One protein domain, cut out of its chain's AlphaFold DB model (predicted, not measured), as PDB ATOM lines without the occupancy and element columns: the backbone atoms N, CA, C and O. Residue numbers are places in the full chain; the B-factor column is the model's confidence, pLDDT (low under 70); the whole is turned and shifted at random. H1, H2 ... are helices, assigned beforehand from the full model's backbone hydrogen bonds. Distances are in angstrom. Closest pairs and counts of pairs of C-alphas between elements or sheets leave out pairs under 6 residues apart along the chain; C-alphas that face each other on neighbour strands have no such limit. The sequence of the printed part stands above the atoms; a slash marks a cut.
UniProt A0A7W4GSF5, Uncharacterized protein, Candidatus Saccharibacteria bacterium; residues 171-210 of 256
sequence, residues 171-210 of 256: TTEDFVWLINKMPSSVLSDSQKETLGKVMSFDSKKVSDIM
ATOM      1  N   THR A 171      38.047 -30.986  37.916       87.62
ATOM      2  CA  THR A 171      37.062 -30.578  36.908       87.62
ATOM      3  C   THR A 171      37.361 -29.190  36.333       87.62
ATOM      4  O   THR A 171      38.110 -28.385  36.902       87.62
ATOM      5  N   THR A 172      36.769 -28.875  35.177       84.31
ATOM      6  CA  THR A 172      36.881 -27.540  34.564       84.31
ATOM      7  C   THR A 172      36.260 -26.471  35.465       84.31
ATOM      8  O   THR A 172      36.778 -25.358  35.574       84.31
ATOM      9  N   GLU A 173      35.177 -26.816  36.154       84.81
ATOM     10  CA  GLU A 173      34.476 -25.970  37.111       84.81
ATOM     11  C   GLU A 173      35.362 -25.621  38.312       84.81
ATOM     12  O   GLU A 173      35.425 -24.450  38.703       84.81
ATOM     13  N   ASP A 174      36.105 -26.597  38.838       87.69
ATOM     14  CA  ASP A 174      37.052 -26.396  39.941       87.69
ATOM     15  C   ASP A 174      38.198 -25.468  39.545       87.69
ATOM     16  O   ASP A 174      38.624 -24.607  40.321       87.69
ATOM     17  N   PHE A 175      38.682 -25.595  38.310       87.12
ATOM     18  CA  PHE A 175      39.718 -24.709  37.798       87.12
ATOM     19  C   PHE A 175      39.207 -23.271  37.639       87.12
ATOM     20  O   PHE A 175      39.870 -22.327  38.074       87.12
ATOM     21  N   VAL A 176      38.004 -23.083  37.086       87.44
ATOM     22  CA  VAL A 176      37.363 -21.760  36.988       87.44
ATOM     23  C   VAL A 176      37.113 -21.166  38.377       87.44
ATOM     24  O   VAL A 176      37.316 -19.966  38.588       87.44
ATOM     25  N   TRP A 177      36.722 -21.986  39.353       86.81
ATOM     26  CA  TRP A 177      36.604 -21.565  40.746       86.81
ATOM     27  C   TRP A 177      37.946 -21.093  41.313       86.81
ATOM     28  O   TRP A 177      38.013 -20.003  41.889       86.81
ATOM     29  N   LEU A 178      39.022 -21.852  41.086       89.25
ATOM     30  CA  LEU A 178      40.368 -21.500  41.534       89.25
ATOM     31  C   LEU A 178      40.811 -20.160  40.934       89.25
ATOM     32  O   LEU A 178      41.260 -19.278  41.663       89.25
ATOM     33  N   ILE A 179      40.599 -19.961  39.630       88.94
ATOM     34  CA  ILE A 179      40.888 -18.702  38.928       88.94
ATOM     35  C   ILE A 179      40.145 -17.521  39.551       88.94
ATOM     36  O   ILE A 179      40.736 -16.464  39.779       88.94
ATOM     37  N   ASN A 180      38.866 -17.703  39.878       85.69
ATOM     38  CA  ASN A 180      38.064 -16.660  40.513       85.69
ATOM     39  C   ASN A 180      38.520 -16.353  41.948       85.69
ATOM     40  O   ASN A 180      38.415 -15.206  42.390       85.69
ATOM     41  N   LYS A 181      39.049 -17.350  42.668       87.75
ATOM     42  CA  LYS A 181      39.590 -17.199  44.027       87.75
ATOM     43  C   LYS A 181      40.986 -16.587  44.079       87.75
ATOM     44  O   LYS A 181      41.341 -16.037  45.121       87.75
ATOM     45  N   MET A 182      41.764 -16.650  42.997       86.56
ATOM     46  CA  MET A 182      43.095 -16.041  42.966       86.56
ATOM     47  C   MET A 182      43.017 -14.530  43.245       86.56
ATOM     48  O   MET A 182      42.096 -13.859  42.778       86.56
ATOM     49  N   PRO A 183      43.963 -13.950  44.000       89.25
ATOM     50  CA  PRO A 183      43.985 -12.513  44.239       89.25
ATOM     51  C   PRO A 183      44.267 -11.740  42.943       89.25
ATOM     52  O   PRO A 183      44.922 -12.245  42.028       89.25
ATOM     53  N   SER A 184      43.816 -10.485  42.888       87.44
ATOM     54  CA  SER A 184      44.038  -9.592  41.739       87.44
ATOM     55  C   SER A 184      45.515  -9.277  41.470       87.44
ATOM     56  O   SER A 184      45.861  -8.821  40.385       87.44
ATOM     57  N   SER A 185      46.394  -9.548  42.440       88.50
ATOM     58  CA  SER A 185      47.849  -9.452  42.292       88.50
ATOM     59  C   SER A 185      48.445 -10.522  41.375       88.50
ATOM     60  O   SER A 185      49.502 -10.291  40.795       88.50
ATOM     61  N   VAL A 186      47.793 -11.684  41.261       90.88
ATOM     62  CA  VAL A 186      48.250 -12.805  40.426       90.88
ATOM     63  C   VAL A 186      47.533 -12.794  39.078       90.88
ATOM     64  O   VAL A 186      48.177 -12.946  38.044       90.88
ATOM     65  N   LEU A 187      46.213 -12.584  39.085       89.00
ATOM     66  CA  LEU A 187      45.397 -12.459  37.876       89.00
ATOM     67  C   LEU A 187      44.480 -11.250  37.987       89.00
ATOM     68  O   LEU A 187      43.661 -11.187  38.904       89.00
ATOM     69  N   SER A 188      44.562 -10.330  37.027       92.06
ATOM     70  CA  SER A 188      43.622  -9.213  36.948       92.06
ATOM     71  C   SER A 188      42.195  -9.713  36.718       92.06
ATOM     72  O   SER A 188      41.974 -10.795  36.168       92.06
ATOM     73  N   ASP A 189      41.204  -8.898  37.073       90.81
ATOM     74  CA  ASP A 189      39.799  -9.273  36.885       90.81
ATOM     75  C   ASP A 189      39.467  -9.527  35.404       90.81
ATOM     76  O   ASP A 189      38.766 -10.484  35.080       90.81
ATOM     77  N   SER A 190      40.078  -8.766  34.490       90.75
ATOM     78  CA  SER A 190      39.968  -8.994  33.043       90.75
ATOM     79  C   SER A 190      40.565 -10.332  32.589       90.75
ATOM     80  O   SER A 190      40.016 -10.992  31.705       90.75
ATOM     81  N   GLN A 191      41.678 -10.765  33.192       90.69
ATOM     82  CA  GLN A 191      42.295 -12.058  32.889       90.69
ATOM     83  C   GLN A 191      41.430 -13.209  33.393       90.69
ATOM     84  O   GLN A 191      41.243 -14.183  32.667       90.69
ATOM     85  N   LYS A 192      40.855 -13.081  34.594       91.62
ATOM     86  CA  LYS A 192      39.920 -14.071  35.144       91.62
ATOM     87  C   LYS A 192      38.679 -14.212  34.273       91.62
ATOM     88  O   LYS A 192      38.302 -15.328  33.924       91.62
ATOM     89  N   GLU A 193      38.088 -13.086  33.873       89.62
ATOM     90  CA  GLU A 193      36.925 -13.070  32.990       89.62
ATOM     91  C   GLU A 193      37.246 -13.728  31.645       89.62
ATOM     92  O   GLU A 193      36.482 -14.560  31.155       89.62
ATOM     93  N   THR A 194      38.402 -13.403  31.063       91.69
ATOM     94  CA  THR A 194      38.795 -13.981  29.777       91.69
ATOM     95  C   THR A 194      39.049 -15.479  29.889       91.69
ATOM     96  O   THR A 194      38.575 -16.240  29.050       91.69
ATOM     97  N   LEU A 195      39.735 -15.926  30.941       90.50
ATOM     98  CA  LEU A 195      40.021 -17.341  31.146       90.50
ATOM     99  C   LEU A 195      38.735 -18.138  31.398       90.50
ATOM    100  O   LEU A 195      38.551 -19.191  30.798       90.50
ATOM    101  N   GLY A 196      37.796 -17.598  32.181       87.88
ATOM    102  CA  GLY A 196      36.469 -18.195  32.355       87.88
ATOM    103  C   GLY A 196      35.679 -18.299  31.043       87.88
ATOM    104  O   GLY A 196      35.077 -19.338  30.761       87.88
ATOM    105  N   LYS A 197      35.720 -17.262  30.195       88.38
ATOM    106  CA  LYS A 197      35.092 -17.282  28.860       88.38
ATOM    107  C   LYS A 197      35.720 -18.318  27.929       88.38
ATOM    108  O   LYS A 197      34.995 -18.995  27.213       88.38
ATOM    109  N   VAL A 198      37.045 -18.458  27.949       91.12
ATOM    110  CA  VAL A 198      37.758 -19.447  27.127       91.12
ATOM    111  C   VAL A 198      37.425 -20.870  27.575       91.12
ATOM    112  O   VAL A 198      37.145 -21.715  26.733       91.12
ATOM    113  N   MET A 199      37.380 -21.132  28.884       88.00
ATOM    114  CA  MET A 199      37.037 -22.463  29.407       88.00
ATOM    115  C   MET A 199      35.577 -22.854  29.133       88.00
ATOM    116  O   MET A 199      35.281 -24.030  28.966       88.00
ATOM    117  N   SER A 200      34.671 -21.876  29.039       85.81
ATOM    118  CA  SER A 200      33.257 -22.089  28.684       85.81
ATOM    119  C   SER A 200      32.967 -21.973  27.182       85.81
ATOM    120  O   SER A 200      31.805 -21.987  26.777       85.81
ATOM    121  N   PHE A 201      33.994 -21.854  26.335       89.38
ATOM    122  CA  PHE A 201      33.806 -21.693  24.894       89.38
ATOM    123  C   PHE A 201      33.267 -22.962  24.226       89.38
ATOM    124  O   PHE A 201      32.421 -22.866  23.344       89.38
ATOM    125  N   ASP A 202      33.703 -24.142  24.672       88.44
ATOM    126  CA  ASP A 202      33.302 -25.423  24.073       88.44
ATOM    127  C   ASP A 202      31.796 -25.707  24.225       88.44
ATOM    128  O   ASP A 202      31.167 -26.309  23.359       88.44
ATOM    129  N   SER A 203      31.177 -25.201  25.296       88.44
ATOM    130  CA  SER A 203      29.742 -25.362  25.546       88.44
ATOM    131  C   SER A 203      28.863 -24.289  24.885       88.44
ATOM    132  O   SER A 203      27.635 -24.412  24.905       88.44
ATOM    133  N   LYS A 204      29.452 -23.246  24.279       90.81
ATOM    134  CA  LYS A 204      28.718 -22.168  23.594       90.81
ATOM    135  C   LYS A 204      28.250 -22.620  22.211       90.81
ATOM    136  O   LYS A 204      29.045 -23.068  21.388       90.81
ATOM    137  N   LYS A 205      26.966 -22.420  21.900       93.62
ATOM    138  CA  LYS A 205      26.439 -22.669  20.549       93.62
ATOM    139  C   LYS A 205      26.605 -21.438  19.663       93.62
ATOM    140  O   LYS A 205      26.547 -20.306  20.138       93.62
ATOM    141  N   VAL A 206      26.709 -21.654  18.348       95.00
ATOM    142  CA  VAL A 206      26.712 -20.568  17.344       95.00
ATOM    143  C   VAL A 206      25.464 -19.691  17.482       95.00
ATOM    144  O   VAL A 206      25.556 -18.473  17.371       95.00
ATOM    145  N   SER A 207      24.321 -20.297  17.813       93.88
ATOM    146  CA  SER A 207      23.062 -19.585  18.048       93.88
ATOM    147  C   SER A 207      23.135 -18.518  19.134       93.88
ATOM    148  O   SER A 207      22.383 -17.553  19.078       93.88
ATOM    149  N   ASP A 208      24.030 -18.693  20.106       91.00
ATOM    150  CA  ASP A 208      24.107 -17.849  21.299       91.00
ATOM    151  C   ASP A 208      25.043 -16.649  21.093       91.00
ATOM    152  O   ASP A 208      25.066 -15.731  21.911       91.00
ATOM    153  N   ILE A 209      25.854 -16.684  20.031       92.88
ATOM    154  CA  ILE A 209      26.856 -15.659  19.703       92.88
ATOM    155  C   ILE A 209      26.587 -14.969  18.363       92.88
ATOM    156  O   ILE A 209      27.139 -13.900  18.114       92.88
ATOM    157  N   MET A 210      25.786 -15.581  17.484       93.81
ATOM    158  CA  MET A 210      25.464 -15.022  16.174       93.81
ATOM    159  C   MET A 210      24.554 -13.800  16.298       93.81
ATOM    160  O   MET A 210      23.675 -13.747  17.158       93.81
TER     161      MET A 210
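What this domain is: This is residues 171 to 210 of the 256 residues of an uncharacterized protein of Candidatus Saccharibacteria bacterium (UniProt A0A7W4GSF5). A helical hairpin, H1 and H2 side by side and running opposite ways, makes the body, and a thin tail, residues 201 to 210 with the small helix H3 near its end, sticks out from it. The printed part has 40 residues with three named helices, H1, H2 and H3 in that order, and no named strand; the class is all helix. It is loose, with a radius of gyration of the C-alphas of 11.6 A, and flat, spanning 36 by 22 by 8 A.

How they stand to each other: H1, residues 172 to 181, touches H2, residues 189 to 199; their closest C-alphas, those of Val 176 and Gly 196, are 5.9 A apart. The two form a helical hairpin, opposite ways at a shallow tilt of 0 degrees. H3, residues 206 to 209, is apart from both. In H1 and H2 every O i to N i+4 pair is within hydrogen-bond range; H3 is too short for such a pair.

Where its parts are: H1 begins at C-alpha 172 (36.881, -27.540, 34.564) and is 14.3 A long. H2 measures 15.4 A. H3 measures 5.4 A and ends at C-alpha 209 (26.856, -15.659, 19.703).

The domain as a whole: The two farthest C-alphas, of Ser 185 and Ser 207, are 36.1 A apart. Both links are short, and the printed part has no cut. No printed residue has a pLDDT under 70.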